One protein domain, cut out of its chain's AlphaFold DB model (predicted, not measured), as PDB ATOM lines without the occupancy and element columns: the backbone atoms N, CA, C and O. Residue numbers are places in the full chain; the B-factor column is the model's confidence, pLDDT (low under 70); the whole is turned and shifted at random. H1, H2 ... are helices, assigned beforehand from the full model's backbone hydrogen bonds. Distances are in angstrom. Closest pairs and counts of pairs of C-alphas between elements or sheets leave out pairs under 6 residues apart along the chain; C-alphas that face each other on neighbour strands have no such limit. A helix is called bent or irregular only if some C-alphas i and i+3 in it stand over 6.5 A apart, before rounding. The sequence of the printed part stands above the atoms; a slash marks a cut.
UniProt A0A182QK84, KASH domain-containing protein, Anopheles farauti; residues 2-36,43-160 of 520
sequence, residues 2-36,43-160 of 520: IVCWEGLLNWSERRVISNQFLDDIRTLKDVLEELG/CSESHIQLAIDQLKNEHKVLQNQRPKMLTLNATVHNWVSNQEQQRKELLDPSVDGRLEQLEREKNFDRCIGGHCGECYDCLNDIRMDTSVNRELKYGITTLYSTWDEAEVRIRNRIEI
ATOM      1  N   ILE A   2      97.947 -11.962  91.926       62.25
ATOM      2  CA  ILE A   2      97.334 -11.174  93.029       62.25
ATOM      3  C   ILE A   2      98.282 -10.108  93.618       62.25
ATOM      4  O   ILE A   2      97.958  -8.929  93.557       62.25
ATOM      5  N   VAL A   3      99.496 -10.490  94.034       62.00
ATOM      6  CA  VAL A   3     100.520  -9.571  94.597       62.00
ATOM      7  C   VAL A   3     100.845  -8.371  93.685       62.00
ATOM      8  O   VAL A   3     101.168  -7.288  94.157       62.00
ATOM      9  N   CYS A   4     100.735  -8.534  92.362       66.62
ATOM     10  CA  CYS A   4     100.984  -7.450  91.406       66.62
ATOM     11  C   CYS A   4      99.824  -6.437  91.364       66.62
ATOM     12  O   CYS A   4     100.058  -5.248  91.165       66.62
ATOM     13  N   TRP A   5      98.586  -6.882  91.612       73.69
ATOM     14  CA  TRP A   5      97.427  -5.994  91.748       73.69
ATOM     15  C   TRP A   5      97.469  -5.191  93.050       73.69
ATOM     16  O   TRP A   5      97.165  -4.005  93.028       73.69
ATOM     17  N   GLU A   6      97.894  -5.799  94.160       74.94
ATOM     18  CA  GLU A   6      98.051  -5.108  95.451       74.94
ATOM     19  C   GLU A   6      99.109  -3.994  95.374       74.94
ATOM     20  O   GLU A   6      98.855  -2.875  95.823       74.94
ATOM     21  N   GLY A   7     100.249  -4.256  94.722       71.44
ATOM     22  CA  GLY A   7     101.276  -3.238  94.467       71.44
ATOM     23  C   GLY A   7     100.766  -2.071  93.610       71.44
ATOM     24  O   GLY A   7     100.978  -0.911  93.964       71.44
ATOM     25  N   LEU A   8     100.034  -2.362  92.525       74.88
ATOM     26  CA  LEU A   8      99.420  -1.342  91.660       74.88
ATOM     27  C   LEU A   8      98.342  -0.519  92.383       74.88
ATOM     28  O   LEU A   8      98.273   0.695  92.189       74.88
ATOM     29  N   LEU A   9      97.524  -1.153  93.228       81.12
ATOM     30  CA  LEU A   9      96.513  -0.470  94.039       81.12
ATOM     31  C   LEU A   9      97.166   0.494  95.032       81.12
ATOM     32  O   LEU A   9      96.838   1.679  95.017       81.12
ATOM     33  N   ASN A  10      98.144   0.023  95.810       79.00
ATOM     34  CA  ASN A  10      98.881   0.846  96.772       79.00
ATOM     35  C   ASN A  10      99.611   2.011  96.070       79.00
ATOM     36  O   ASN A  10      99.529   3.151  96.518       79.00
ATOM     37  N   TRP A  11     100.247   1.771  94.916       81.81
ATOM     38  CA  TRP A  11     100.821   2.845  94.093       81.81
ATOM     39  C   TRP A  11      99.768   3.881  93.672       81.81
ATOM     40  O   TRP A  11      99.991   5.085  93.817       81.81
ATOM     41  N   SER A  12      98.599   3.431  93.199       85.25
ATOM     42  CA  SER A  12      97.524   4.333  92.771       85.25
ATOM     43  C   SER A  12      96.961   5.163  93.928       85.25
ATOM     44  O   SER A  12      96.723   6.358  93.761       85.25
ATOM     45  N   GLU A  13      96.830   4.572  95.117       88.38
ATOM     46  CA  GLU A  13      96.379   5.247  96.332       88.38
ATOM     47  C   GLU A  13      97.394   6.304  96.793       88.38
ATOM     48  O   GLU A  13      97.017   7.464  96.984       88.38
ATOM     49  N   ARG A  14      98.692   5.956  96.866       88.62
ATOM     50  CA  ARG A  14      99.766   6.923  97.165       88.62
ATOM     51  C   ARG A  14      99.738   8.103  96.194       88.62
ATOM     52  O   ARG A  14      99.799   9.247  96.639       88.62
ATOM     53  N   ARG A  15      99.574   7.836  94.891       88.94
ATOM     54  CA  ARG A  15      99.500   8.871  93.847       88.94
ATOM     55  C   ARG A  15      98.280   9.779  93.966       88.94
ATOM     56  O   ARG A  15      98.408  10.982  93.745       88.94
ATOM     57  N   VAL A  16      97.111   9.238  94.311       93.88
ATOM     58  CA  VAL A  16      95.900  10.041  94.549       93.88
ATOM     59  C   VAL A  16      96.098  10.957  95.757       93.88
ATOM     60  O   VAL A  16      95.824  12.152  95.655       93.88
ATOM     61  N   ILE A  17      96.640  10.436  96.862       94.44
ATOM     62  CA  ILE A  17      96.898  11.218  98.080       94.44
ATOM     63  C   ILE A  17      97.928  12.327  97.821       94.44
ATOM     64  O   ILE A  17      97.693  13.479  98.185       94.44
ATOM     65  N   SER A  18      99.046  12.022  97.154       94.25
ATOM     66  CA  SER A  18     100.075  13.028  96.869       94.25
ATOM     67  C   SER A  18      99.581  14.120  95.921       94.25
ATOM     68  O   SER A  18      99.884  15.292  96.132       94.25
ATOM     69  N   ASN A  19      98.793  13.760  94.899       94.88
ATOM     70  CA  ASN A  19      98.191  14.743  93.999       94.88
ATOM     71  C   ASN A  19      97.213  15.657  94.758       94.88
ATOM     72  O   ASN A  19      97.288  16.870  94.590       94.88
ATOM     73  N   GLN A  20      96.372  15.104  95.645       97.06
ATOM     74  CA  GLN A  20      95.464  15.899  96.480       97.06
ATOM     75  C   GLN A  20      96.228  16.905  97.351       97.06
ATOM     76  O   GLN A  20      95.867  18.077  97.378       97.06
ATOM     77  N   PHE A  21      97.318  16.491  98.007       97.88
ATOM     78  CA  PHE A  21      98.141  17.421  98.786       97.88
ATOM     79  C   PHE A  21      98.777  18.520  97.925       97.88
ATOM     80  O   PHE A  21      98.809  19.673  98.346       97.88
ATOM     81  N   LEU A  22      99.269  18.199  96.723       96.44
ATOM     82  CA  LEU A  22      99.816  19.205  95.807       96.44
ATOM     83  C   LEU A  22      98.739  20.197  95.344       96.44
ATOM     84  O   LEU A  22      99.014  21.393  95.262       96.44
ATOM     85  N   ASP A  23      97.516  19.734  95.090       97.62
ATOM     86  CA  ASP A  23      96.393  20.591  94.702       97.62
ATOM     87  C   ASP A  23      95.868  21.439  95.874       97.62
ATOM     88  O   ASP A  23      95.537  22.610  95.674       97.62
ATOM     89  N   ASP A  24      95.883  20.920  97.105       97.69
ATOM     90  CA  ASP A  24      95.577  21.684  98.322       97.69
ATOM     91  C   ASP A  24      96.632  22.779  98.580       97.69
ATOM     92  O   ASP A  24      96.279  23.920  98.894       97.69
ATOM     93  N   ILE A  25      97.924  22.460  98.395       97.88
ATOM     94  CA  ILE A  25      99.035  23.427  98.481       97.88
ATOM     95  C   ILE A  25      98.863  24.525  97.425       97.88
ATOM     96  O   ILE A  25      98.927  25.703  97.776       97.88
ATOM     97  N   ARG A  26      98.613  24.164  96.155       97.44
ATOM     98  CA  ARG A  26      98.375  25.121  95.056       97.44
ATOM     99  C   ARG A  26      97.176  26.017  95.353       97.44
ATOM    100  O   ARG A  26      97.321  27.232  95.377       97.44
ATOM    101  N   THR A  27      96.030  25.427  95.691       97.50
ATOM    102  CA  THR A  27      94.792  26.166  95.982       97.50
ATOM    103  C   THR A  27      94.977  27.163  97.126       97.50
ATOM    104  O   THR A  27      94.480  28.286  97.053       97.50
ATOM    105  N   LEU A  28      95.689  26.782  98.197       97.31
ATOM    106  CA  LEU A  28      95.947  27.709  99.295       97.31
ATOM    107  C   LEU A  28      96.958  28.790  98.890       97.31
ATOM    108  O   LEU A  28      96.747  29.952  99.227       97.31
ATOM    109  N   LYS A  29      98.003  28.434  98.133       97.31
ATOM    110  CA  LYS A  29      98.996  29.372  97.603       97.31
ATOM    111  C   LYS A  29      98.355  30.438  96.704       97.31
ATOM    112  O   LYS A  29      98.594  31.619  96.931       97.31
ATOM    113  N   ASP A  30      97.503  30.049  95.758       96.88
ATOM    114  CA  ASP A  30      96.823  30.971  94.835       96.88
ATOM    115  C   ASP A  30      95.989  32.017  95.603       96.88
ATOM    116  O   ASP A  30      96.024  33.213  95.301       96.88
ATOM    117  N   VAL A  31      95.295  31.588  96.668       96.19
ATOM    118  CA  VAL A  31      94.551  32.487  97.569       96.19
ATOM    119  C   VAL A  31      95.484  33.455  98.306       96.19
ATOM    120  O   VAL A  31      95.120  34.613  98.496       96.19
ATOM    121  N   LEU A  32      96.674  33.018  98.731       97.06
ATOM    122  CA  LEU A  32      97.658  33.890  99.388       97.06
ATOM    123  C   LEU A  32      98.262  34.908  98.412       97.06
ATOM    124  O   LEU A  32      98.414  36.075  98.772       97.06
ATOM    125  N   GLU A  33      98.557  34.498  97.176       96.00
ATOM    126  CA  GLU A  33      99.098  35.386  96.142       96.00
ATOM    127  C   GLU A  33      98.093  36.471  95.715       96.00
ATOM    128  O   GLU A  33      98.511  37.606  95.464       96.00
ATOM    129  N   GLU A  34      96.783  36.179  95.701       95.38
ATOM    130  CA  GLU A  34      95.735  37.166  95.390       95.38
ATOM    131  C   GLU A  34      95.593  38.251  96.481       95.38
ATOM    132  O   GLU A  34      95.333  39.419  96.164       95.38
ATOM    133  N   LEU A  35      95.784  37.914  97.761       94.44
ATOM    134  CA  LEU A  35      95.575  38.848  98.876       94.44
ATOM    135  C   LEU A  35      96.578  40.022  98.838       94.44
ATOM    136  O   LEU A  35      97.775  39.872  98.572       94.44
ATOM    137  N   GLY A  36      96.077  41.244  99.054       88.12
ATOM    138  CA  GLY A  36      96.857  42.483  98.997       88.12
ATOM    139  C   GLY A  36      97.388  42.882  97.611       88.12
ATOM    140  O   GLY A  36      97.978  43.958  97.486       88.12
ATOM    141  N   CYS A  43      90.892  57.839  93.938       70.25
ATOM    142  CA  CYS A  43      90.210  58.994  93.335       70.25
ATOM    143  C   CYS A  43      89.480  59.908  94.342       70.25
ATOM    144  O   CYS A  43      88.899  60.906  93.931       70.25
ATOM    145  N   SER A  44      89.485  59.598  95.646       77.69
ATOM    146  CA  SER A  44      88.941  60.453  96.725       77.69
ATOM    147  C   SER A  44      89.362  59.954  98.117       77.69
ATOM    148  O   SER A  44      89.802  58.809  98.246       77.69
ATOM    149  N   GLU A  45      89.122  60.750  99.169       83.56
ATOM    150  CA  GLU A  45      89.210  60.313 100.577       83.56
ATOM    151  C   GLU A  45      88.419  59.010 100.815       83.56
ATOM    152  O   GLU A  45      88.944  58.034 101.352       83.56
ATOM    153  N   SER A  46      87.170  58.945 100.336       85.69
ATOM    154  CA  SER A  46      86.325  57.754 100.474       85.69
ATOM    155  C   SER A  46      86.914  56.518  99.781       85.69
ATOM    156  O   SER A  46      86.796  55.420 100.321       85.69
ATOM    157  N   HIS A  47      87.615  56.670  98.650       85.06
ATOM    158  CA  HIS A  47      88.347  55.565  98.024       85.06
ATOM    159  C   HIS A  47      89.561  55.118  98.856       85.06
ATOM    160  O   HIS A  47      89.799  53.914  98.945       85.06
ATOM    161  N   ILE A  48      90.290  56.036  99.511       86.44
ATOM    162  CA  ILE A  48      91.371  55.673 100.453       86.44
ATOM    163  C   ILE A  48      90.789  54.863 101.620       86.44
ATOM    164  O   ILE A  48      91.293  53.784 101.932       86.44
ATOM    165  N   GLN A  49      89.697  55.337 102.230       91.06
ATOM    166  CA  GLN A  49      89.057  54.661 103.362       91.06
ATOM    167  C   GLN A  49      88.557  53.258 102.980       91.06
ATOM    168  O   GLN A  49      88.858  52.283 103.670       91.06
ATOM    169  N   LEU A  50      87.861  53.134 101.843       91.25
ATOM    170  CA  LEU A  50      87.395  51.845 101.322       91.25
ATOM    171  C   LEU A  50      88.559  50.891 101.014       91.25
ATOM    172  O   LEU A  50      88.460  49.703 101.317       91.25
ATOM    173  N   ALA A  51      89.674  51.387 100.467       90.75
ATOM    174  CA  ALA A  51      90.865  50.574 100.216       90.75
ATOM    175  C   ALA A  51      91.522  50.079 101.519       90.75
ATOM    176  O   ALA A  51      91.915  48.914 101.601       90.75
ATOM    177  N   ILE A  52      91.593  50.926 102.552       92.50
ATOM    178  CA  ILE A  52      92.078  50.545 103.888       92.50
ATOM    179  C   ILE A  52      91.187  49.453 104.493       92.50
ATOM    180  O   ILE A  52      91.693  48.444 104.986       92.50
ATOM    181  N   ASP A  53      89.865  49.622 104.460       94.44
ATOM    182  CA  ASP A  53      88.946  48.671 105.091       94.44
ATOM    183  C   ASP A  53      88.831  47.355 104.304       94.44
ATOM    184  O   ASP A  53      88.728  46.285 104.912       94.44
ATOM    185  N   GLN A  54      88.978  47.398 102.976       94.25
ATOM    186  CA  GLN A  54      89.163  46.211 102.141       94.25
ATOM    187  C   GLN A  54      90.435  45.445 102.535       94.25
ATOM    188  O   GLN A  54      90.358  44.248 102.807       94.25
ATOM    189  N   LEU A  55      91.587  46.116 102.658       94.88
ATOM    190  CA  LEU A  55      92.841  45.466 103.067       94.88
ATOM    191  C   LEU A  55      92.788  44.923 104.502       94.88
ATOM    192  O   LEU A  55      93.309  43.840 104.766       94.88
ATOM    193  N   LYS A  56      92.107  45.602 105.435       95.81
ATOM    194  CA  LYS A  56      91.843  45.061 106.783       95.81
ATOM    195  C   LYS A  56      90.980  43.799 106.739       95.81
ATOM    196  O   LYS A  56      91.153  42.916 107.579       95.81
ATOM    197  N   ASN A  57      90.043  43.697 105.797       96.19
ATOM    198  CA  ASN A  57      89.251  42.485 105.603       96.19
ATOM    199  C   ASN A  57      90.077  41.371 104.942       96.19
ATOM    200  O   ASN A  57      90.025  40.237 105.413       96.19
ATOM    201  N   GLU A  58      90.910  41.686 103.949       96.31
ATOM    202  CA  GLU A  58      91.873  40.742 103.362       96.31
ATOM    203  C   GLU A  58      92.875  40.223 104.403       96.31
ATOM    204  O   GLU A  58      93.126  39.021 104.457       96.31
ATOM    205  N   HIS A  59      93.347  41.067 105.326       96.81
ATOM    206  CA  HIS A  59      94.166  40.634 106.462       96.81
ATOM    207  C   HIS A  59      93.435  39.616 107.358       96.81
ATOM    208  O   HIS A  59      94.019  38.611 107.758       96.81
ATOM    209  N   LYS A  60      92.136  39.804 107.642       96.94
ATOM    210  CA  LYS A  60      91.341  38.792 108.372       96.94
ATOM    211  C   LYS A  60      91.239  37.483 107.580       96.94
ATOM    212  O   LYS A  60      91.344  36.410 108.165       96.94
ATOM    213  N   VAL A  61      91.062  37.556 106.256       96.56
ATOM    214  CA  VAL A  61      91.035  36.370 105.380       96.56
ATOM    215  C   VAL A  61      92.383  35.640 105.389       96.56
ATOM    216  O   VAL A  61      92.382  34.411 105.460       96.56
ATOM    217  N   LEU A  62      93.504  36.367 105.395       97.19
ATOM    218  CA  LEU A  62      94.861  35.821 105.516       97.19
ATOM    219  C   LEU A  62      95.056  35.068 106.842       97.19
ATOM    220  O   LEU A  62      95.500  33.917 106.846       97.19
ATOM    221  N   GLN A  63      94.663  35.677 107.966       96.88
ATOM    222  CA  GLN A  63      94.736  35.029 109.281       96.88
ATOM    223  C   GLN A  63      93.838  33.779 109.346       96.88
ATOM    224  O   GLN A  63      94.239  32.761 109.906       96.88
ATOM    225  N   ASN A  64      92.679  33.789 108.676       96.69
ATOM    226  CA  ASN A  64      91.793  32.623 108.567       96.69
ATOM    227  C   ASN A  64      92.353  31.477 107.693       96.69
ATOM    228  O   ASN A  64      91.854  30.353 107.795       96.69
ATOM    229  N   GLN A  65      93.375  31.704 106.854       96.50
ATOM    230  CA  GLN A  65      94.066  30.612 106.144       96.50
ATOM    231  C   GLN A  65      95.137  29.927 107.006       96.50
ATOM    232  O   GLN A  65      95.427  28.750 106.788       96.50
ATOM    233  N   ARG A  66      95.692  30.615 108.016       96.44
ATOM    234  CA  ARG A  66      96.782  30.094 108.861       96.44
ATOM    235  C   ARG A  66      96.460  28.739 109.520       96.44
ATOM    236  O   ARG A  66      97.317  27.859 109.450       96.44
ATOM    237  N   PRO A  67      95.256  28.487 110.085       97.62
ATOM    238  CA  PRO A  67      94.910  27.168 110.617       97.62
ATOM    239  C   PRO A  67      94.908  26.071 109.547       97.62
ATOM    240  O   PRO A  67      95.392  24.977 109.810       97.62
ATOM    241  N   LYS A  68      94.440  26.366 108.324       96.44
ATOM    242  CA  LYS A  68      94.434  25.400 107.213       96.44
ATOM    243  C   LYS A  68      95.854  25.026 106.797       96.44
ATOM    244  O   LYS A  68      96.142  23.847 106.640       96.44
ATOM    245  N   MET A  69      96.741  26.017 106.677       97.69
ATOM    246  CA  MET A  69      98.161  25.808 106.371       97.69
ATOM    247  C   MET A  69      98.858  24.956 107.443       97.69
ATOM    248  O   MET A  69      99.633  24.061 107.113       97.69
ATOM    249  N   LEU A  70      98.554  25.189 108.726       97.56
ATOM    250  CA  LEU A  70      99.074  24.383 109.836       97.56
ATOM    251  C   LEU A  70      98.549  22.940 109.794       97.56
ATOM    252  O   LEU A  70      99.334  22.009 109.962       97.56
ATOM    253  N   THR A  71      97.252  22.740 109.530       97.81
ATOM    254  CA  THR A  71      96.662  21.404 109.361       97.81
ATOM    255  C   THR A  71      97.276  20.670 108.172       97.81
ATOM    256  O   THR A  71      97.694  19.528 108.337       97.81
ATOM    257  N   LEU A  72      97.400  21.331 107.016       97.69
ATOM    258  CA  LEU A  72      97.984  20.765 105.799       97.69
ATOM    259  C   LEU A  72      99.458  20.385 106.002       97.69
ATOM    260  O   LEU A  72      99.854  19.280 105.646       97.69
ATOM    261  N   ASN A  73     100.249  21.251 106.647       98.06
ATOM    262  CA  ASN A  73     101.627  20.940 107.036       98.06
ATOM    263  C   ASN A  73     101.680  19.695 107.938       98.06
ATOM    264  O   ASN A  73     102.394  18.750 107.627       98.06
ATOM    265  N   ALA A  74     100.874  19.642 109.004       98.19
ATOM    266  CA  ALA A  74     100.848  18.493 109.907       98.19
ATOM    267  C   ALA A  74     100.446  17.186 109.196       98.19
ATOM    268  O   ALA A  74     101.070  16.150 109.426       98.19
ATOM    269  N   THR A  75      99.444  17.210 108.309       97.75
ATOM    270  CA  THR A  75      99.016  16.016 107.561       97.75
ATOM    271  C   THR A  75     100.045  15.572 106.526       97.75
ATOM    272  O   THR A  75     100.347  14.382 106.463       97.75
ATOM    273  N   VAL A  76     100.634  16.506 105.768       97.69
ATOM    274  CA  VAL A  76     101.695  16.211 104.791       97.69
ATOM    275  C   VAL A  76     102.938  15.680 105.502       97.69
ATOM    276  O   VAL A  76     103.463  14.641 105.112       97.69
ATOM    277  N   HIS A  77     103.376  16.328 106.585       96.69
ATOM    278  CA  HIS A  77     104.524  15.889 107.376       96.69
ATOM    279  C   HIS A  77     104.320  14.477 107.939       96.69
ATOM    280  O   HIS A  77     105.198  13.630 107.792       96.69
ATOM    281  N   ASN A  78     103.158  14.195 108.536       97.25
ATOM    282  CA  ASN A  78     102.853  12.868 109.072       97.25
ATOM    283  C   ASN A  78     102.789  11.800 107.971       97.25
ATOM    284  O   ASN A  78     103.300  10.699 108.170       97.25
ATOM    285  N   TRP A  79     102.208  12.113 106.807       95.94
ATOM    286  CA  TRP A  79     102.159  11.183 105.677       95.94
ATOM    287  C   TRP A  79     103.557  10.896 105.120       95.94
ATOM    288  O   TRP A  79     103.936   9.729 105.034       95.94
ATOM    289  N   VAL A  80     104.355  11.932 104.826       95.44
ATOM    290  CA  VAL A  80     105.729  11.778 104.313       95.44
ATOM    291  C   VAL A  80     106.616  11.049 105.328       95.44
ATOM    292  O   VAL A  80     107.328  10.121 104.959       95.44
ATOM    293  N   SER A  81     106.530  11.393 106.617       94.88
ATOM    294  CA  SER A  81     107.301  10.724 107.672       94.88
ATOM    295  C   SER A  81     106.921   9.246 107.822       94.88
ATOM    296  O   SER A  81     107.806   8.404 107.970       94.88
ATOM    297  N   ASN A  82     105.633   8.899 107.709       93.94
ATOM    298  CA  ASN A  82     105.193   7.505 107.699       93.94
ATOM    299  C   ASN A  82     105.644   6.757 106.426       93.94
ATOM    300  O   ASN A  82     106.061   5.607 106.534       93.94
ATOM    301  N   GLN A  83     105.623   7.389 105.243       91.06
ATOM    302  CA  GLN A  83     106.193   6.806 104.014       91.06
ATOM    303  C   GLN A  83     107.689   6.497 104.195       91.06
ATOM    304  O   GLN A  83     108.118   5.371 103.960       91.06
ATOM    305  N   GLU A  84     108.468   7.462 104.692       91.44
ATOM    306  CA  GLU A  84     109.912   7.327 104.953       91.44
ATOM    307  C   GLU A  84     110.219   6.270 106.034       91.44
ATOM    308  O   GLU A  84     111.229   5.568 105.954       91.44
ATOM    309  N   GLN A  85     109.326   6.083 107.014       90.50
ATOM    310  CA  GLN A  85     109.436   5.019 108.016       90.50
ATOM    311  C   GLN A  85     109.111   3.625 107.450       90.50
ATOM    312  O   GLN A  85     109.768   2.649 107.828       90.50
ATOM    313  N   GLN A  86     108.114   3.515 106.565       86.38
ATOM    314  CA  GLN A  86     107.711   2.253 105.930       86.38
ATOM    315  C   GLN A  86     108.692   1.813 104.831       86.38
ATOM    316  O   GLN A  86     108.989   0.624 104.720       86.38
ATOM    317  N   ARG A  87     109.239   2.758 104.055       86.69
ATOM    318  CA  ARG A  87     110.219   2.527 102.983       86.69
ATOM    319  C   ARG A  87     111.508   3.301 103.263       86.69
ATOM    320  O   ARG A  87     111.727   4.384 102.729       86.69
ATOM    321  N   LYS A  88     112.406   2.714 104.062       84.81
ATOM    322  CA  LYS A  88     113.713   3.322 104.395       84.81
ATOM    323  C   LYS A  88     114.582   3.629 103.167       84.81
ATOM    324  O   LYS A  88     115.404   4.533 103.222       84.81
ATOM    325  N   GLU A  89     114.368   2.907 102.069       85.00
ATOM    326  CA  GLU A  89     115.001   3.127 100.761       85.00
ATOM    327  C   GLU A  89     114.746   4.540 100.204       85.00
ATOM    328  O   GLU A  89     115.579   5.062  99.475       85.00
ATOM    329  N   LEU A  90     113.650   5.210 100.594       84.38
ATOM    330  CA  LEU A  90     113.371   6.601 100.202       84.38
ATOM    331  C   LEU A  90     114.415   7.601 100.732       84.38
ATOM    332  O   LEU A  90     114.519   8.714 100.215       84.38
ATOM    333  N   LEU A  91     115.164   7.209 101.769       87.12
ATOM    334  CA  LEU A  91     116.234   7.985 102.398       87.12
ATOM    335  C   LEU A  91     117.638   7.558 101.924       87.12
ATOM    336  O   LEU A  91     118.621   8.135 102.387       87.12
ATOM    337  N   ASP A  92     117.752   6.553 101.047       88.44
ATOM    338  CA  ASP A  92     119.033   6.056 100.534       88.44
ATOM    339  C   ASP A  92     119.527   6.928  99.357       88.44
ATOM    340  O   ASP A  92     118.947   6.882  98.269       88.44
ATOM    341  N   PRO A  93     120.620   7.702  99.518       87.94
ATOM    342  CA  PRO A  93     121.151   8.544  98.447       87.94
ATOM    343  C   PRO A  93     121.809   7.741  97.312       87.94
ATOM    344  O   PRO A  93     122.171   8.324  96.294       87.94
ATOM    345  N   SER A  94     122.001   6.424  97.462       91.69
ATOM    346  CA  SER A  94     122.612   5.578  96.430       91.69
ATOM    347  C   SER A  94     121.637   5.129  95.332       91.69
ATOM    348  O   SER A  94     122.090   4.676  94.280       91.69
ATOM    349  N   VAL A  95     120.322   5.287  95.541       89.69
ATOM    350  CA  VAL A  95     119.257   4.836  94.621       89.69
ATOM    351  C   VAL A  95     119.433   5.394  93.208       89.69
ATOM    352  O   VAL A  95     119.390   4.623  92.250       89.69
ATOM    353  N   ASP A  96     119.698   6.697  93.067       89.62
ATOM    354  CA  ASP A  96     119.912   7.326  91.755       89.62
ATOM    355  C   ASP A  96     121.140   6.738  91.039       89.62
ATOM    356  O   ASP A  96     121.049   6.324  89.885       89.62
ATOM    357  N   GLY A  97     122.273   6.608  91.739       92.62
ATOM    358  CA  GLY A  97     123.504   6.048  91.169       92.62
ATOM    359  C   GLY A  97     123.385   4.567  90.786       92.62
ATOM    360  O   GLY A  97     123.965   4.140  89.785       92.62
ATOM    361  N   ARG A  98     122.602   3.788  91.544       92.88
ATOM    362  CA  ARG A  98     122.276   2.383  91.241       92.88
ATOM    363  C   ARG A  98     121.359   2.277  90.020       92.88
ATOM    364  O   ARG A  98     121.607   1.447  89.149       92.88
ATOM    365  N   LEU A  99     120.360   3.153  89.905       92.12
ATOM    366  CA  LEU A  99     119.461   3.210  88.751       92.12
ATOM    367  C   LEU A  99     120.203   3.609  87.467       92.12
ATOM    368  O   LEU A  99     120.041   2.945  86.443       92.12
ATOM    369  N   GLU A 100     121.066   4.627  87.524       93.50
ATOM    370  CA  GLU A 100     121.931   4.992  86.395       93.50
ATOM    371  C   GLU A 100     122.866   3.847  85.978       93.50
ATOM    372  O   GLU A 100     123.165   3.688  84.794       93.50
ATOM    373  N   GLN A 101     123.366   3.058  86.936       94.12
ATOM    374  CA  GLN A 101     124.239   1.927  86.630       94.12
ATOM    375  C   GLN A 101     123.490   0.839  85.852       94.12
ATOM    376  O   GLN A 101     123.990   0.387  84.823       94.12
ATOM    377  N   LEU A 102     122.271   0.491  86.276       92.75
ATOM    378  CA  LEU A 102     121.409  -0.440  85.541       92.75
ATOM    379  C   LEU A 102     121.062   0.082  84.139       92.75
ATOM    380  O   LEU A 102     121.060  -0.687  83.180       92.75
ATOM    381  N   GLU A 103     120.832   1.389  83.991       93.44
ATOM    382  CA  GLU A 103     120.578   2.019  82.689       93.44
ATOM    383  C   GLU A 103     121.807   1.957  81.762       93.44
ATOM    384  O   GLU A 103     121.674   1.607  80.585       93.44
ATOM    385  N   ARG A 104     123.021   2.193  82.291       95.19
ATOM    386  CA  ARG A 104     124.292   2.004  81.560       95.19
ATOM    387  C   ARG A 104     124.509   0.549  81.135       95.19
ATOM    388  O   ARG A 104     124.953   0.301  80.014       95.19
ATOM    389  N   GLU A 105     124.180  -0.400  82.005       94.69
ATOM    390  CA  GLU A 105     124.280  -1.844  81.751       94.69
ATOM    391  C   GLU A 105     123.142  -2.388  80.868       94.69
ATOM    392  O   GLU A 105     123.221  -3.522  80.396       94.69
ATOM    393  N   LYS A 106     122.100  -1.582  80.606       92.38
ATOM    394  CA  LYS A 106     120.837  -1.983  79.956       92.38
ATOM    395  C   LYS A 106     120.132  -3.140  80.675       92.38
ATOM    396  O   LYS A 106     119.462  -3.959  80.043       92.38
ATOM    397  N   ASN A 107     120.287  -3.202  81.993       89.44
ATOM    398  CA  ASN A 107     119.669  -4.204  82.841       89.44
ATOM    399  C   ASN A 107     118.267  -3.738  83.267       89.44
ATOM    400  O   ASN A 107     118.109  -2.897  84.153       89.44
ATOM    401  N   PHE A 108     117.250  -4.304  82.618       89.56
ATOM    402  CA  PHE A 108     115.834  -4.009  82.856       89.56
ATOM    403  C   PHE A 108     115.071  -5.226  83.402       89.56
ATOM    404  O   PHE A 108     113.864  -5.363  83.181       89.56
ATOM    405  N   ASP A 109     115.770  -6.131  84.097       85.62
ATOM    406  CA  ASP A 109     115.142  -7.300  84.707       85.62
ATOM    407  C   ASP A 109     114.076  -6.878  85.729       85.62
ATOM    408  O   ASP A 109     114.252  -5.952  86.526       85.62
ATOM    409  N   ARG A 110     112.925  -7.557  85.703       83.06
ATOM    410  CA  ARG A 110     111.751  -7.204  86.515       83.06
ATOM    411  C   ARG A 110     111.562  -8.230  87.624       83.06
ATOM    412  O   ARG A 110     111.462  -9.426  87.354       83.06
ATOM    413  N   CYS A 111     111.471  -7.780  88.875       83.88
ATOM    414  CA  CYS A 111     111.250  -8.691  89.993       83.88
ATOM    415  C   CYS A 111     109.789  -9.168  90.059       83.88
ATOM    416  O   CYS A 111     108.847  -8.444  89.723       83.88
ATOM    417  N   ILE A 112     109.581 -10.390  90.552       76.12
ATOM    418  CA  ILE A 112     108.235 -10.921  90.783       76.12
ATOM    419  C   ILE A 112     107.682 -10.294  92.068       76.12
ATOM    420  O   ILE A 112     107.948 -10.764  93.169       76.12
ATOM    421  N   GLY A 113     106.898  -9.226  91.913       70.75
ATOM    422  CA  GLY A 113     106.134  -8.599  92.996       70.75
ATOM    423  C   GLY A 113     106.308  -7.087  93.122       70.75
ATOM    424  O   GLY A 113     105.404  -6.452  93.642       70.75
ATOM    425  N   GLY A 114     107.400  -6.502  92.616       73.69
ATOM    426  CA  GLY A 114     107.631  -5.049  92.669       73.69
ATOM    427  C   GLY A 114     108.240  -4.518  93.976       73.69
ATOM    428  O   GLY A 114     108.258  -3.309  94.179       73.69
ATOM    429  N   HIS A 115     108.768  -5.389  94.845       76.00
ATOM    430  CA  HIS A 115     109.243  -5.029  96.195       76.00
ATOM    431  C   HIS A 115     110.726  -5.361  96.458       76.00
ATOM    432  O   HIS A 115     111.121  -5.506  97.608       76.00
ATOM    433  N   CYS A 116     111.546  -5.576  95.423       85.12
ATOM    434  CA  CYS A 116     112.897  -6.125  95.620       85.12
ATOM    435  C   CYS A 116     113.981  -5.110  96.017       85.12
ATOM    436  O   CYS A 116     115.086  -5.545  96.311       85.12
ATOM    437  N   GLY A 117     113.718  -3.800  95.943       82.75
ATOM    438  CA  GLY A 117     114.696  -2.743  96.257       82.75
ATOM    439  C   GLY A 117     115.895  -2.609  95.298       82.75
ATOM    440  O   GLY A 117     116.618  -1.622  95.377       82.75
ATOM    441  N   GLU A 118     116.102  -3.566  94.383       85.75
ATOM    442  CA  GLU A 118     117.325  -3.690  93.565       85.75
ATOM    443  C   GLU A 118     117.120  -3.544  92.049       85.75
ATOM    444  O   GLU A 118     118.040  -3.137  91.349       85.75
ATOM    445  N   CYS A 119     115.949  -3.892  91.505       90.12
ATOM    446  CA  CYS A 119     115.729  -3.859  90.056       90.12
ATOM    447  C   CYS A 119     115.298  -2.474  89.550       90.12
ATOM    448  O   CYS A 119     114.776  -1.665  90.321       90.12
ATOM    449  N   TYR A 120     115.462  -2.226  88.243       89.88
ATOM    450  CA  TYR A 120     115.210  -0.919  87.619       89.88
ATOM    451  C   TYR A 120     113.829  -0.344  87.969       89.88
ATOM    452  O   TYR A 120     113.732   0.791  88.429       89.88
ATOM    453  N   ASP A 121     112.764  -1.142  87.833       87.75
ATOM    454  CA  ASP A 121     111.396  -0.711  88.147       87.75
ATOM    455  C   ASP A 121     111.214  -0.333  89.626       87.75
ATOM    456  O   ASP A 121     110.554   0.662  89.925       87.75
ATOM    457  N   CYS A 122     111.806  -1.098  90.553       87.75
ATOM    458  CA  CYS A 122     111.727  -0.815  91.988       87.75
ATOM    459  C   CYS A 122     112.501   0.455  92.349       87.75
ATOM    460  O   CYS A 122     111.961   1.315  93.038       87.75
ATOM    461  N   LEU A 123     113.734   0.597  91.859       90.62
ATOM    462  CA  LEU A 123     114.549   1.796  92.073       90.62
ATOM    463  C   LEU A 123     113.897   3.035  91.452       90.62
ATOM    464  O   LEU A 123     113.928   4.112  92.045       90.62
ATOM    465  N   ASN A 124     113.248   2.891  90.294       89.94
ATOM    466  CA  ASN A 124     112.535   3.991  89.661       89.94
ATOM    467  C   ASN A 124     111.287   4.394  90.461       89.94
ATOM    468  O   ASN A 124     111.047   5.586  90.628       89.94
ATOM    469  N   ASP A 125     110.526   3.439  91.002       88.19
ATOM    470  CA  ASP A 125     109.401   3.714  91.907       88.19
ATOM    471  C   ASP A 125     109.856   4.432  93.192       88.19
ATOM    472  O   ASP A 125     109.271   5.449  93.561       88.19
ATOM    473  N   ILE A 126     110.957   3.983  93.812       89.69
ATOM    474  CA  ILE A 126     111.582   4.650  94.972       89.69
ATOM    475  C   ILE A 126     111.972   6.090  94.607       89.69
ATOM    476  O   ILE A 126     111.590   7.024  95.309       89.69
ATOM    477  N   ARG A 127     112.659   6.300  93.475       91.56
ATOM    478  CA  ARG A 127     113.049   7.633  92.982       91.56
ATOM    479  C   ARG A 127     111.841   8.551  92.759       91.56
ATOM    480  O   ARG A 127     111.902   9.735  93.098       91.56
ATOM    481  N   MET A 128     110.742   8.029  92.209       89.50
ATOM    482  CA  MET A 128     109.508   8.798  92.013       89.50
ATOM    483  C   MET A 128     108.855   9.181  93.349       89.50
ATOM    484  O   MET A 128     108.521  10.353  93.529       89.50
ATOM    485  N   ASP A 129     108.724   8.245  94.294       90.69
ATOM    486  CA  ASP A 129     108.172   8.518  95.630       90.69
ATOM    487  C   ASP A 129     109.063   9.522  96.408       90.69
ATOM    488  O   ASP A 129     108.550  10.477  96.996       90.69
ATOM    489  N   THR A 130     110.398   9.410  96.332       92.62
ATOM    490  CA  THR A 130     111.341  10.388  96.916       92.62
ATOM    491  C   THR A 130     111.207  11.776  96.277       92.62
ATOM    492  O   THR A 130     111.206  12.786  96.987       92.62
ATOM    493  N   SER A 131     111.031  11.858  94.951       92.62
ATOM    494  CA  SER A 131     110.775  13.128  94.257       92.62
ATOM    495  C   SER A 131     109.468  13.780  94.721       92.62
ATOM    496  O   SER A 131     109.444  14.984  94.973       92.62
ATOM    497  N   VAL A 132     108.396  12.998  94.881       93.31
ATOM    498  CA  VAL A 132     107.096  13.480  95.376       93.31
ATOM    499  C   VAL A 132     107.198  13.962  96.827       93.31
ATOM    500  O   VAL A 132     106.732  15.057  97.140       93.31
ATOM    501  N   ASN A 133     107.875  13.216  97.707       94.69
ATOM    502  CA  ASN A 133     108.123  13.640  99.090       94.69
ATOM    503  C   ASN A 133     108.901  14.964  99.155       94.69
ATOM    504  O   ASN A 133     108.606  15.819  99.997       94.69
ATOM    505  N   ARG A 134     109.868  15.163  98.251       94.75
ATOM    506  CA  ARG A 134     110.616  16.420  98.123       94.75
ATOM    507  C   ARG A 134     109.740  17.566  97.607       94.75
ATOM    508  O   ARG A 134     109.833  18.660  98.158       94.75
ATOM    509  N   GLU A 135     108.898  17.332  96.597       96.19
ATOM    510  CA  GLU A 135     107.961  18.338  96.065       96.19
ATOM    511  C   GLU A 135     106.959  18.782  97.139       96.19
ATOM    512  O   GLU A 135     106.763  19.979  97.330       96.19
ATOM    513  N   LEU A 136     106.406  17.843  97.915       97.44
ATOM    514  CA  LEU A 136     105.508  18.133  99.037       97.44
ATOM    515  C   LEU A 136     106.199  18.950 100.138       97.44
ATOM    516  O   LEU A 136     105.671  19.980 100.561       97.44
ATOM    517  N   LYS A 137     107.397  18.536 100.576       96.88
ATOM    518  CA  LYS A 137     108.204  19.274 101.566       96.88
ATOM    519  C   LYS A 137     108.500  20.703 101.084       96.88
ATOM    520  O   LYS A 137     108.269  21.653 101.829       96.88
ATOM    521  N   TYR A 138     108.938  20.862  99.833       97.69
ATOM    522  CA  TYR A 138     109.209  22.168  99.225       97.69
ATOM    523  C   TYR A 138     107.944  23.026  99.087       97.69
ATOM    524  O   TYR A 138     107.962  24.190  99.473       97.69
ATOM    525  N   GLY A 139     106.836  22.449  98.616       97.88
ATOM    526  CA  GLY A 139     105.556  23.138  98.462       97.88
ATOM    527  C   GLY A 139     105.030  23.697  99.782       97.88
ATOM    528  O   GLY A 139     104.590  24.843  99.822       97.88
ATOM    529  N   ILE A 140     105.160  22.945 100.881       98.19
ATOM    530  CA  ILE A 140     104.851  23.443 102.228       98.19
ATOM    531  C   ILE A 140     105.784  24.596 102.625       98.19
ATOM    532  O   ILE A 140     105.294  25.616 103.102       98.19
ATOM    533  N   THR A 141     107.102  24.496 102.409       97.88
ATOM    534  CA  THR A 141     108.033  25.609 102.691       97.88
ATOM    535  C   THR A 141     107.667  26.870 101.903       97.88
ATOM    536  O   THR A 141     107.547  27.941 102.496       97.88
ATOM    537  N   THR A 142     107.420  26.744 100.596       97.88
ATOM    538  CA  THR A 142     106.981  27.849  99.732       97.88
ATOM    539  C   THR A 142     105.667  28.455 100.215       97.88
ATOM    540  O   THR A 142     105.531  29.674 100.209       97.88
ATOM    541  N   LEU A 143     104.720  27.635 100.675       97.88
ATOM    542  CA  LEU A 143     103.423  28.089 101.177       97.88
ATOM    543  C   LEU A 143     103.571  29.019 102.397       97.88
ATOM    544  O   LEU A 143     102.940  30.078 102.424       97.88
ATOM    545  N   TYR A 144     104.459  28.693 103.347       98.19
ATOM    546  CA  TYR A 144     104.790  29.597 104.461       98.19
ATOM    547  C   TYR A 144     105.424  30.904 103.970       98.19
ATOM    548  O   TYR A 144     104.965  31.971 104.369       98.19
ATOM    549  N   SER A 145     106.393  30.847 103.047       98.06
ATOM    550  CA  SER A 145     106.993  32.061 102.471       98.06
ATOM    551  C   SER A 145     105.955  32.952 101.780       98.06
ATOM    552  O   SER A 145     105.926  34.153 102.028       98.06
ATOM    553  N   THR A 146     105.029  32.381 100.998       97.50
ATOM    554  CA  THR A 146     103.940  33.162 100.381       97.50
ATOM    555  C   THR A 146     102.957  33.745 101.398       97.50
ATOM    556  O   THR A 146     102.386  34.806 101.150       97.50
ATOM    557  N   TRP A 147     102.769  33.098 102.554       98.12
ATOM    558  CA  TRP A 147     101.958  33.639 103.647       98.12
ATOM    559  C   TRP A 147     102.648  34.839 104.315       98.12
ATOM    560  O   TRP A 147     102.004  35.873 104.498       98.12
ATOM    561  N   ASP A 148     103.951  34.736 104.604       97.81
ATOM    562  CA  ASP A 148     104.757  35.831 105.166       97.81
ATOM    563  C   ASP A 148     104.816  37.033 104.197       97.81
ATOM    564  O   ASP A 148     104.596  38.181 104.593       97.81
ATOM    565  N   GLU A 149     105.042  36.779 102.903       97.44
ATOM    566  CA  GLU A 149     105.029  37.802 101.850       97.44
ATOM    567  C   GLU A 149     103.669  38.503 101.735       97.44
ATOM    568  O   GLU A 149     103.616  39.731 101.625       97.44
ATOM    569  N   ALA A 150     102.563  37.751 101.790       97.31
ATOM    570  CA  ALA A 150     101.216  38.314 101.790       97.31
ATOM    571  C   ALA A 150     100.946  39.148 103.056       97.31
ATOM    572  O   ALA A 150     100.347  40.224 102.959       97.31
ATOM    573  N   GLU A 151     101.423  38.718 104.232       97.38
ATOM    574  CA  GLU A 151     101.284  39.488 105.473       97.38
ATOM    575  C   GLU A 151     102.014  40.833 105.379       97.38
ATOM    576  O   GLU A 151     101.411  41.881 105.633       97.38
ATOM    577  N   VAL A 152     103.285  40.821 104.963       96.50
ATOM    578  CA  VAL A 152     104.097  42.036 104.788       96.50
ATOM    579  C   VAL A 152     103.479  42.957 103.731       96.50
ATOM    580  O   VAL A 152     103.330  44.156 103.973       96.50
ATOM    581  N   ARG A 153     103.044  42.408 102.590       95.12
ATOM    582  CA  ARG A 153     102.389  43.158 101.505       95.12
ATOM    583  C   ARG A 153     101.140  43.893 101.991       95.12
ATOM    584  O   ARG A 153     101.002  45.088 101.738       95.12
ATOM    585  N   ILE A 154     100.236  43.202 102.688       95.50
ATOM    586  CA  ILE A 154      98.997  43.805 103.202       95.50
ATOM    587  C   ILE A 154      99.316  44.847 104.280       95.50
ATOM    588  O   ILE A 154      98.770  45.949 104.237       95.50
ATOM    589  N   ARG A 155     100.220  44.532 105.219       95.75
ATOM    590  CA  ARG A 155     100.591  45.416 106.334       95.75
ATOM    591  C   ARG A 155     101.192  46.734 105.845       95.75
ATOM    592  O   ARG A 155     100.639  47.789 106.151       95.75
ATOM    593  N   ASN A 156     102.241  46.670 105.023       94.06
ATOM    594  CA  ASN A 156     102.910  47.850 104.469       94.06
ATOM    595  C   ASN A 156     101.928  48.716 103.669       94.06
ATOM    596  O   ASN A 156     101.982  49.942 103.701       94.06
ATOM    597  N   ARG A 157     100.990  48.086 102.957       92.19
ATOM    598  CA  ARG A 157     100.016  48.805 102.138       92.19
ATOM    599  C   ARG A 157      98.911  49.476 102.960       92.19
ATOM    600  O   ARG A 157      98.487  50.573 102.601       92.19
ATOM    601  N   ILE A 158      98.475  48.869 104.068       93.12
ATOM    602  CA  ILE A 158      97.607  49.534 105.054       93.12
ATOM    603  C   ILE A 158      98.330  50.744 105.652       93.12
ATOM    604  O   ILE A 158      97.721  51.806 105.769       93.12
ATOM    605  N   GLU A 159      99.612  50.612 105.994       93.44
ATOM    606  CA  GLU A 159     100.432  51.699 106.540       93.44
ATOM    607  C   GLU A 159     100.564  52.871 105.554       93.44
ATOM    608  O   GLU A 159     100.192  53.992 105.894       93.44
ATOM    609  N   ILE A 160     100.964  52.611 104.302       89.62
ATOM    610  CA  ILE A 160     101.070  53.627 103.238       89.62
ATOM    611  C   ILE A 160      99.742  54.373 103.037       89.62
ATOM    612  O   ILE A 160      99.722  55.606 102.995       89.62
TER     613      ILE A 160
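This is residues 2 to 36 and 43 to 160 of the 520 residues of the protein "KASH domain-containing protein" of Anopheles farauti (UniProt A0A182QK84). Three long helices make a thin rod: H1, arm H2b of the bent H2, and H5 form an up-and-down bundle, each running against the one before, while arm H2a packs on the last part of H5. Toward the other end, short H3 and H4 pack on H5's first part, and residues 106 to 119 loop between H4 and H5. The printed part has 153 residues, five named helices, H1 to H5 in order, and no named strand; its class is all helix. It is only just loose, close to extended, with a radius of gyration of the C-alphas of 22.3 A and spans of 74 by 32 by 24 A.

H1, residues 2 to 34, touches the hub H5, residues 120 to 160, with residues 18 to 33 alone, the same way at a shallow tilt of 15 degrees; C-alphas 29 and 143 are closest, 5.8 A. H2, residues 45 to 86, is one helix by its hydrogen bonds but bent, with C-alphas 64 and 67 6.6 A apart; its arms are H2a, residues 45 to 64, and H2b, residues 67 to 86. H2a touches H5 residues 147 to 158 alone, closest C-alphas 52 and 158 at 5.7 A. H2b touches H5 residues 133 to 144 alone, closest C-alphas 80 and 133 at 6.0 A. H4, residues 95 to 105, touches H5 residues 120 to 127 alone, closest C-alphas 99 and 120 at 6.0 A, at a steep tilt of 45 degrees. H3, residues 88 to 91, touches H5 residues 126 to 130 alone, closest C-alphas 90 and 130 at 5.4 A. In H1, H2a, H2b, H4 and H5 every O i to N i+4 pair is within hydrogen-bond range; H3 is too short for one.

H1 begins at C-alpha 2 (97.334, -11.174, 93.029) and measures 48.4 A; H5 measures 58.5 A and ends at C-alpha 160 (101.070, 53.627, 103.238).

C-alphas 45 and 112 are farthest apart, 74.4 A. Residues 37 to 42 are not printed; C-alphas 36 and 43 are 18.7 A apart across the cut. The link H4 to H5 is long. Residues 2 to 4 have pLDDT under 70.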